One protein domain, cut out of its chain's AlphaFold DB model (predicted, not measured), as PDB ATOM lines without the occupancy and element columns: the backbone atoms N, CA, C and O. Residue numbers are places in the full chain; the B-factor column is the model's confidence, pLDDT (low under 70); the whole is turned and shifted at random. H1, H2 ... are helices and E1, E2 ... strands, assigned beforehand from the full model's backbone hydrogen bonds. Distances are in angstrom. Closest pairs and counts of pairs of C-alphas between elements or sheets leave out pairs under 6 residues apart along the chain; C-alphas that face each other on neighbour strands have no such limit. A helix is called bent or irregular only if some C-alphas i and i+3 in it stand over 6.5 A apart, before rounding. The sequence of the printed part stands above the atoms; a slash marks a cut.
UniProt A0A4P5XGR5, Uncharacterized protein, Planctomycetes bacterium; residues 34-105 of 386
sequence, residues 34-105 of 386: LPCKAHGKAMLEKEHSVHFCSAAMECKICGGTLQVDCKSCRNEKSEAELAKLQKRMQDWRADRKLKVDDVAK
ATOM      1  N   LEU A  34      15.548  31.378   4.818       95.31
ATOM      2  CA  LEU A  34      15.380  32.799   5.112       95.31
ATOM      3  C   LEU A  34      16.244  33.183   6.316       95.31
ATOM      4  O   LEU A  34      16.338  32.391   7.253       95.31
ATOM      5  N   PRO A  35      16.826  34.394   6.356       95.44
ATOM      6  CA  PRO A  35      17.517  34.877   7.545       95.44
ATOM      7  C   PRO A  35      16.605  34.849   8.777       95.44
ATOM      8  O   PRO A  35      15.425  35.212   8.714       95.44
ATOM      9  N   CYS A  36      17.149  34.432   9.916       96.19
ATOM     10  CA  CYS A  36      16.398  34.391  11.159       96.19
ATOM     11  C   CYS A  36      16.141  35.812  11.683       96.19
ATOM     12  O   CYS A  36      17.057  36.517  12.098       96.19
ATOM     13  N   LYS A  37      14.867  36.211  11.740       95.38
ATOM     14  CA  LYS A  37      14.443  37.551  12.186       95.38
ATOM     15  C   LYS A  37      14.699  37.844  13.672       95.38
ATOM     16  O   LYS A  37      14.532  38.982  14.092       95.38
ATOM     17  N   ALA A  38      15.062  36.834  14.464       95.56
ATOM     18  CA  ALA A  38      15.373  36.999  15.884       95.56
ATOM     19  C   ALA A  38      16.720  37.696  16.125       95.56
ATOM     20  O   ALA A  38      16.963  38.203  17.216       95.56
ATOM     21  N   HIS A  39      17.594  37.710  15.119       92.81
ATOM     22  CA  HIS A  39      18.909  38.322  15.210       92.81
ATOM     23  C   HIS A  39      18.840  39.716  14.581       92.81
ATOM     24  O   HIS A  39      18.421  39.874  13.433       92.81
ATOM     25  N   GLY A  40      19.238  40.746  15.331       90.88
ATOM     26  CA  GLY A  40      19.408  42.086  14.771       90.88
ATOM     27  C   GLY A  40      20.492  42.086  13.687       90.88
ATOM     28  O   GLY A  40      21.457  41.329  13.788       90.88
ATOM     29  N   LYS A  41      20.362  42.950  12.670       91.25
ATOM     30  CA  LYS A  41      21.255  42.971  11.493       91.25
ATOM     31  C   LYS A  41      22.748  43.000  11.860       91.25
ATOM     32  O   LYS A  41      23.509  42.195  11.342       91.25
ATOM     33  N   ALA A  42      23.139  43.876  12.788       88.88
ATOM     34  CA  ALA A  42      24.535  44.019  13.208       88.88
ATOM     35  C   ALA A  42      25.096  42.753  13.884       88.88
ATOM     36  O   ALA A  42      26.244  42.388  13.659       88.88
ATOM     37  N   MET A  43      24.289  42.057  14.692       93.25
ATOM     38  CA  MET A  43      24.722  40.798  15.305       93.25
ATOM     39  C   MET A  43      24.745  39.658  14.296       93.25
ATOM     40  O   MET A  43      25.628  38.819  14.369       93.25
ATOM     41  N   LEU A  44      23.821  39.639  13.336       93.00
ATOM     42  CA  LEU A  44      23.792  38.618  12.293       93.00
ATOM     43  C   LEU A  44      25.090  38.615  11.465       93.00
ATOM     44  O   LEU A  44      25.629  37.549  11.192       93.00
ATOM     45  N   GLU A  45      25.622  39.791  11.119       93.31
ATOM     46  CA  GLU A  45      26.914  39.914  10.424       93.31
ATOM     47  C   GLU A  45      28.068  39.328  11.254       93.31
ATOM     48  O   GLU A  45      28.868  38.553  10.728       93.31
ATOM     49  N   LYS A  46      28.111  39.608  12.563       94.31
ATOM     50  CA  LYS A  46      29.113  39.028  13.476       94.31
ATOM     51  C   LYS A  46      28.972  37.513  13.606       94.31
ATOM     52  O   LYS A  46      29.958  36.788  13.525       94.31
ATOM     53  N   GLU A  47      27.749  37.015  13.736       96.31
ATOM     54  CA  GLU A  47      27.462  35.581  13.819       96.31
ATOM     55  C   GLU A  47      27.843  34.821  12.541       96.31
ATOM     56  O   GLU A  47      28.306  33.688  12.610       96.31
ATOM     57  N   HIS A  48      27.719  35.450  11.370       94.94
ATOM     58  CA  HIS A  48      28.174  34.860  10.108       94.94
ATOM     59  C   HIS A  48      29.701  34.823   9.952       94.94
ATOM     60  O   HIS A  48      30.201  34.061   9.125       94.94
ATOM     61  N   SER A  49      30.437  35.625  10.727       95.44
ATOM     62  CA  SER A  49      31.906  35.665  10.697       95.44
ATOM     63  C   SER A  49      32.571  34.529  11.483       95.44
ATOM     64  O   SER A  49      33.787  34.351  11.408       95.44
ATOM     65  N   VAL A  50      31.784  33.734  12.214       98.00
ATOM     66  CA  VAL A  50      32.263  32.644  13.068       98.00
ATOM     67  C   VAL A  50      31.637  31.313  12.661       98.00
ATOM     68  O   VAL A  50      30.605  31.256  11.998       98.00
ATOM     69  N   HIS A  51      32.269  30.208  13.047       97.06
ATOM     70  CA  HIS A  51      31.744  28.873  12.776       97.06
ATOM     71  C   HIS A  51      30.641  28.484  13.757       97.06
ATOM     72  O   HIS A  51      29.626  27.931  13.335       97.06
ATOM     73  N   PHE A  52      30.829  28.785  15.045       98.19
ATOM     74  CA  PHE A  52      29.854  28.499  16.095       98.19
ATOM     75  C   PHE A  52      29.804  29.612  17.137       98.19
ATOM     76  O   PHE A  52      30.837  30.153  17.529       98.19
ATOM     77  N   CYS A  53      28.603  29.885  17.645       98.19
ATOM     78  CA  CYS A  53      28.374  30.749  18.796       98.19
ATOM     79  C   CYS A  53      27.325  30.120  19.713       98.19
ATOM     80  O   CYS A  53      26.181  29.897  19.309       98.19
ATOM     81  N   SER A  54      27.686  29.854  20.967       97.94
ATOM     82  CA  SER A  54      26.764  29.231  21.920       97.94
ATOM     83  C   SER A  54      25.560  30.120  22.239       97.94
ATOM     84  O   SER A  54      24.483  29.592  22.502       97.94
ATOM     85  N   ALA A  55      25.717  31.448  22.186       96.75
ATOM     86  CA  ALA A  55      24.629  32.398  22.407       96.75
ATOM     87  C   ALA A  55      23.622  32.381  21.245       96.75
ATOM     88  O   ALA A  55      22.415  32.330  21.477       96.75
ATOM     89  N   ALA A  56      24.087  32.324  19.991       96.81
ATOM     90  CA  ALA A  56      23.192  32.174  18.842       96.81
ATOM     91  C   ALA A  56      22.384  30.872  18.905       96.81
ATOM     92  O   ALA A  56      21.204  30.858  18.550       96.81
ATOM     93  N   MET A  57      22.987  29.789  19.409       96.56
ATOM     94  CA  MET A  57      22.327  28.488  19.583       96.56
ATOM     95  C   MET A  57      21.183  28.500  20.602       96.56
ATOM     96  O   MET A  57      20.381  27.570  20.622       96.56
ATOM     97  N   GLU A  58      21.067  29.535  21.436       95.19
ATOM     98  CA  GLU A  58      19.915  29.720  22.330       95.19
ATOM     99  C   GLU A  58      18.694  30.315  21.620       95.19
ATOM    100  O   GLU A  58      17.594  30.341  22.182       95.19
ATOM    101  N   CYS A  59      18.844  30.757  20.366       96.50
ATOM    102  CA  CYS A  59      17.729  31.240  19.571       96.50
ATOM    103  C   CYS A  59      16.700  30.127  19.350       96.50
ATOM    104  O   CYS A  59      16.910  29.197  18.573       96.50
ATOM    105  N   LYS A  60      15.525  30.275  19.970       96.94
ATOM    106  CA  LYS A  60      14.403  29.326  19.863       96.94
ATOM    107  C   LYS A  60      13.837  29.184  18.445       96.94
ATOM    108  O   LYS A  60      13.074  28.259  18.195       96.94
ATOM    109  N   ILE A  61      14.160  30.114  17.542       96.31
ATOM    110  CA  ILE A  61      13.623  30.145  16.177       96.31
ATOM    111  C   ILE A  61      14.519  29.373  15.202       96.31
ATOM    112  O   ILE A  61      14.006  28.586  14.413       96.31
ATOM    113  N   CYS A  62      15.837  29.596  15.226       95.94
ATOM    114  CA  CYS A  62      16.763  28.952  14.286       95.94
ATOM    115  C   CYS A  62      17.669  27.891  14.930       95.94
ATOM    116  O   CYS A  62      18.278  27.098  14.221       95.94
ATOM    117  N   GLY A  63      17.776  27.848  16.262       95.00
ATOM    118  CA  GLY A  63      18.701  26.947  16.955       95.00
ATOM    119  C   GLY A  63      20.175  27.261  16.682       95.00
ATOM    120  O   GLY A  63      21.011  26.368  16.763       95.00
ATOM    121  N   GLY A  64      20.495  28.510  16.322       95.06
ATOM    122  CA  GLY A  64      21.856  28.973  16.030       95.06
ATOM    123  C   GLY A  64      22.279  28.911  14.568       95.06
ATOM    124  O   GLY A  64      23.327  29.449  14.239       95.06
ATOM    125  N   THR A  65      21.471  28.345  13.667       96.19
ATOM    126  CA  THR A  65      21.796  28.298  12.225       96.19
ATOM    127  C   THR A  65      21.741  29.656  11.538       96.19
ATOM    128  O   THR A  65      22.126  29.763  10.376       96.19
ATOM    129  N   LEU A  66      21.197  30.677  12.214       96.81
ATOM    130  CA  LEU A  66      20.968  32.030  11.690       96.81
ATOM    131  C   LEU A  66      19.988  32.087  10.508       96.81
ATOM    132  O   LEU A  66      19.702  33.158   9.972       96.81
ATOM    133  N   GLN A  67      19.421  30.944  10.134       96.38
ATOM    134  CA  GLN A  67      18.520  30.769   9.011       96.38
ATOM    135  C   GLN A  67      17.366  29.852   9.411       96.38
ATOM    136  O   GLN A  67      17.508  28.955  10.237       96.38
ATOM    137  N   VAL A  68      16.200  30.083   8.828       96.25
ATOM    138  CA  VAL A  68      15.015  29.244   8.996       96.25
ATOM    139  C   VAL A  68      14.550  28.738   7.646       96.25
ATOM    140  O   VAL A  68      14.766  29.383   6.623       96.25
ATOM    141  N   ASP A  69      13.876  27.598   7.653       96.06
ATOM    142  CA  ASP A  69      13.263  27.045   6.453       96.06
ATOM    143  C   ASP A  69      12.212  28.003   5.845       96.06
ATOM    144  O   ASP A  69      11.403  28.627   6.549       96.06
ATOM    145  N   CYS A  70      12.221  28.114   4.515       95.75
ATOM    146  CA  CYS A  70      11.226  28.854   3.757       95.75
ATOM    147  C   CYS A  70       9.928  28.045   3.609       95.75
ATOM    148  O   CYS A  70       9.726  27.282   2.659       95.75
ATOM    149  N   LYS A  71       8.963  28.339   4.486       94.31
ATOM    150  CA  LYS A  71       7.639  27.695   4.498       94.31
ATOM    151  C   LYS A  71       6.821  27.846   3.210       94.31
ATOM    152  O   LYS A  71       5.864  27.097   3.031       94.31
ATOM    153  N   SER A  72       7.181  28.784   2.330       94.25
ATOM    154  CA  SER A  72       6.520  28.982   1.035       94.25
ATOM    155  C   SER A  72       6.889  27.929  -0.006       94.25
ATOM    156  O   SER A  72       6.070  27.658  -0.876       94.25
ATOM    157  N   CYS A  73       8.096  27.359   0.054       92.50
ATOM    158  CA  CYS A  73       8.567  26.417  -0.962       92.50
ATOM    159  C   CYS A  73       8.929  25.031  -0.432       92.50
ATOM    160  O   CYS A  73       9.004  24.125  -1.251       92.50
ATOM    161  N   ARG A  74       9.130  24.871   0.890       85.88
ATOM    162  CA  ARG A  74       9.402  23.580   1.556       85.88
ATOM    163  C   ARG A  74      10.465  22.760   0.823       85.88
ATOM    164  O   ARG A  74      10.208  21.681   0.297       85.88
ATOM    165  N   ASN A  75      11.648  23.354   0.688       91.94
ATOM    166  CA  ASN A  75      12.747  22.714  -0.021       91.94
ATOM    167  C   ASN A  75      13.376  21.655   0.896       91.94
ATOM    168  O   ASN A  75      14.194  21.992   1.749       91.94
ATOM    169  N   GLU A  76      13.016  20.384   0.697       91.69
ATOM    170  CA  GLU A  76      13.467  19.257   1.530       91.69
ATOM    171  C   GLU A  76      14.996  19.165   1.654       91.69
ATOM    172  O   GLU A  76      15.520  18.810   2.711       91.69
ATOM    173  N   LYS A  77      15.737  19.530   0.597       91.75
ATOM    174  CA  LYS A  77      17.203  19.557   0.637       91.75
ATOM    175  C   LYS A  77      17.699  20.615   1.622       91.75
ATOM    176  O   LYS A  77      18.532  20.305   2.470       91.75
ATOM    177  N   SER A  78      17.170  21.835   1.531       93.38
ATOM    178  CA  SER A  78      17.517  22.927   2.447       93.38
ATOM    179  C   SER A  78      17.084  22.619   3.885       93.38
ATOM    180  O   SER A  78      17.828  22.894   4.823       93.38
ATOM    181  N   GLU A  79      15.921  21.990   4.077       93.94
ATOM    182  CA  GLU A  79      15.460  21.523   5.391       93.94
ATOM    183  C   GLU A  79      16.427  20.491   5.997       93.94
ATOM    184  O   GLU A  79      16.821  20.610   7.160       93.94
ATOM    185  N   ALA A  80      16.874  19.514   5.200       94.81
ATOM    186  CA  ALA A  80      17.844  18.513   5.632       94.81
ATOM    187  C   ALA A  80      19.227  19.120   5.936       94.81
ATOM    188  O   ALA A  80      19.894  18.689   6.879       94.81
ATOM    189  N   GLU A  81      19.673  20.114   5.164       94.94
ATOM    190  CA  GLU A  81      20.916  20.855   5.424       94.94
ATOM    191  C   GLU A  81      20.838  21.654   6.734       94.94
ATOM    192  O   GLU A  81      21.744  21.544   7.566       94.94
ATOM    193  N   LEU A  82      19.732  22.371   6.975       95.38
ATOM    194  CA  LEU A  82      19.495  23.081   8.236       95.38
ATOM    195  C   LEU A  82      19.460  22.124   9.431       95.38
ATOM    196  O   LEU A  82      20.107  22.395  10.441       95.38
ATOM    197  N   ALA A  83      18.771  20.986   9.315       95.81
ATOM    198  CA  ALA A  83      18.709  19.987  10.382       95.81
ATOM    199  C   ALA A  83      20.097  19.402  10.710       95.81
ATOM    200  O   ALA A  83      20.454  19.252  11.881       95.81
ATOM    201  N   LYS A  84      20.923  19.121   9.689       96.75
ATOM    202  CA  LYS A  84      22.319  18.681   9.881       96.75
ATOM    203  C   LYS A  84      23.155  19.747  10.585       96.75
ATOM    204  O   LYS A  84      23.929  19.412  11.484       96.75
ATOM    205  N   LEU A  85      22.998  21.016  10.200       95.38
ATOM    206  CA  LEU A  85      23.707  22.125  10.831       95.38
ATOM    207  C   LEU A  85      23.294  22.290  12.298       95.38
ATOM    208  O   LEU A  85      24.167  22.366  13.161       95.38
ATOM    209  N   GLN A  86      21.991  22.252  12.596       95.81
ATOM    210  CA  GLN A  86      21.466  22.289  13.966       95.81
ATOM    211  C   GLN A  86      22.036  21.159  14.818       95.81
ATOM    212  O   GLN A  86      22.513  21.408  15.923       95.81
ATOM    213  N   LYS A  87      22.049  19.927  14.294       96.75
ATOM    214  CA  LYS A  87      22.627  18.789  15.011       96.75
ATOM    215  C   LYS A  87      24.115  19.009  15.300       96.75
ATOM    216  O   LYS A  87      24.544  18.830  16.433       96.75
ATOM    217  N   ARG A  88      24.901  19.445  14.308       96.69
ATOM    218  CA  ARG A  88      26.338  19.719  14.490       96.69
ATOM    219  C   ARG A  88      26.586  20.794  15.554       96.69
ATOM    220  O   ARG A  88      27.508  20.656  16.353       96.69
ATOM    221  N   MET A  89      25.763  21.840  15.578       95.75
ATOM    222  CA  MET A  89      25.815  22.900  16.588       95.75
ATOM    223  C   MET A  89      25.474  22.381  17.991       95.75
ATOM    224  O   MET A  89      26.168  22.704  18.953       95.75
ATOM    225  N   GLN A  90      24.446  21.535  18.112       95.56
ATOM    226  CA  GLN A  90      24.070  20.890  19.373       95.56
ATOM    227  C   GLN A  90      25.171  19.959  19.892       95.56
ATOM    228  O   GLN A  90      25.526  20.052  21.065       95.56
ATOM    229  N   ASP A  91      25.738  19.118  19.022       97.00
ATOM    230  CA  ASP A  91      26.843  18.216  19.363       97.00
ATOM    231  C   ASP A  91      28.061  19.024  19.854       97.00
ATOM    232  O   ASP A  91      28.638  18.711  20.896       97.00
ATOM    233  N   TRP A  92      28.415  20.112  19.155       97.12
ATOM    234  CA  TRP A  92      29.498  21.012  19.572       97.12
ATOM    235  C   TRP A  92      29.212  21.661  20.930       97.12
ATOM    236  O   TRP A  92      30.066  21.640  21.814       97.12
ATOM    237  N   ARG A  93      28.003  22.191  21.151       95.81
ATOM    238  CA  ARG A  93      27.634  22.805  22.435       95.81
ATOM    239  C   ARG A  93      27.675  21.794  23.581       95.81
ATOM    240  O   ARG A  93      28.118  22.139  24.674       95.81
ATOM    241  N   ALA A  94      27.220  20.565  23.344       96.12
ATOM    242  CA  ALA A  94      27.284  19.491  24.329       96.12
ATOM    243  C   ALA A  94      28.739  19.149  24.694       96.12
ATOM    244  O   ALA A  94      29.050  19.002  25.875       96.12
ATOM    245  N   ASP A  95      29.639  19.110  23.706       96.56
ATOM    246  CA  ASP A  95      31.075  18.916  23.929       96.56
ATOM    247  C   ASP A  95      31.685  20.042  24.777       96.56
ATOM    248  O   ASP A  95      32.387  19.774  25.753       96.56
ATOM    249  N   ARG A  96      31.359  21.305  24.462       96.62
ATOM    250  CA  ARG A  96      31.810  22.472  25.241       96.62
ATOM    251  C   ARG A  96      31.301  22.437  26.676       96.62
ATOM    252  O   ARG A  96      32.080  22.662  27.599       96.62
ATOM    253  N   LYS A  97      30.031  22.087  26.874       95.00
ATOM    254  CA  LYS A  97      29.455  21.928  28.209       95.00
ATOM    255  C   LYS A  97      30.230  20.890  29.027       95.00
ATOM    256  O   LYS A  97      30.658  21.195  30.134       95.00
ATOM    257  N   LEU A  98      30.454  19.705  28.457       95.19
ATOM    258  CA  LEU A  98      31.125  18.601  29.142       95.19
ATOM    259  C   LEU A  98      32.592  18.917  29.465       95.19
ATOM    260  O   LEU A  98      33.053  18.662  30.573       95.19
ATOM    261  N   LYS A  99      33.339  19.447  28.493       94.94
ATOM    262  CA  LYS A  99      34.792  19.645  28.620       94.94
ATOM    263  C   LYS A  99      35.183  20.938  29.323       94.94
ATOM    264  O   LYS A  99      36.324  21.049  29.765       94.94
ATOM    265  N   VAL A 100      34.284  21.919  29.383       95.88
ATOM    266  CA  VAL A 100      34.611  23.267  29.860       95.88
ATOM    267  C   VAL A 100      33.686  23.701  30.980       95.88
ATOM    268  O   VAL A 100      34.166  23.933  32.084       95.88
ATOM    269  N   ASP A 101      32.380  23.792  30.734       94.94
ATOM    270  CA  ASP A 101      31.461  24.379  31.720       94.94
ATOM    271  C   ASP A 101      31.343  23.502  32.977       94.94
ATOM    272  O   ASP A 101      31.491  23.990  34.100       94.94
ATOM    273  N   ASP A 102      31.144  22.194  32.793       94.25
ATOM    274  CA  ASP A 102      31.008  21.234  33.894       94.25
ATOM    275  C   ASP A 102      32.332  21.079  34.678       94.25
ATOM    276  O   ASP A 102      32.324  20.804  35.881       94.25
ATOM    277  N   VAL A 103      33.472  21.321  34.017       92.56
ATOM    278  CA  VAL A 103      34.814  21.296  34.624       92.56
ATOM    279  C   VAL A 103      35.099  22.566  35.419       92.56
ATOM    280  O   VAL A 103      35.596  22.482  36.540       92.56
ATOM    281  N   ALA A 104      34.778  23.739  34.870       90.69
ATOM    282  CA  ALA A 104      35.028  25.020  35.522       90.69
ATOM    283  C   ALA A 104      34.257  25.148  36.849       90.69
ATOM    284  O   ALA A 104      34.697  25.867  37.748       90.69
ATOM    285  N   LYS A 105      33.116  24.445  36.987       86.81
ATOM    286  CA  LYS A 105      32.209  24.482  38.158       86.81
ATOM    287  C   LYS A 105      31.733  25.897  38.531       86.81
ATOM    288  O   LYS A 105      31.262  26.123  39.644       86.81
TER     289      LYS A 105
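AT A GLANCE: This is residues 34 to 105 of the 386 residues of an uncharacterized protein of Planctomycetes bacterium (UniProt A0A4P5XGR5). One long helix, H2, makes the longest axis, and a mostly unnamed stretch packs along one side of it with Met 57, Gly 63 and Thr 65; the short helix H1 lies beyond that stretch, away from H2. Residues 97 to 105 stick out at one end. The printed part has 72 residues, mostly helix, in the order H1, E1, H2; it is only just loose, close to compact, radius of gyration of the C-alphas 13.5 A, spans 45 by 27 by 19 A.

HOW THE PARTS SIT: H2, residues 76 to 104, has a kink of 34 degrees near residue 97 and is only just irregular, with C-alphas 99 and 102 6.7 A apart. Its closest C-alphas to E1, residues 67 to 69, are Glu 79 and Asp 69, 6.0 A. E1 pairs with no named strand; residues 34 to 35 pair antiparallel with 67 to 68. H1, residues 41 to 48, is apart from both. O i to N i+4 pairs within hydrogen-bond range are 23 of 25 in H2, 3 of 4 in H1.

IN THESE COORDINATES: H2 measures 40.7 A, from C-alpha 76 (13.467, 19.257, 1.530) to C-alpha 104 (35.028, 25.020, 35.522). H1 measures 10.8 A, E1 6.9 A.

THE WHOLE: The printed part has no cut; H1 to E1 is a long link. No printed residue is under 70.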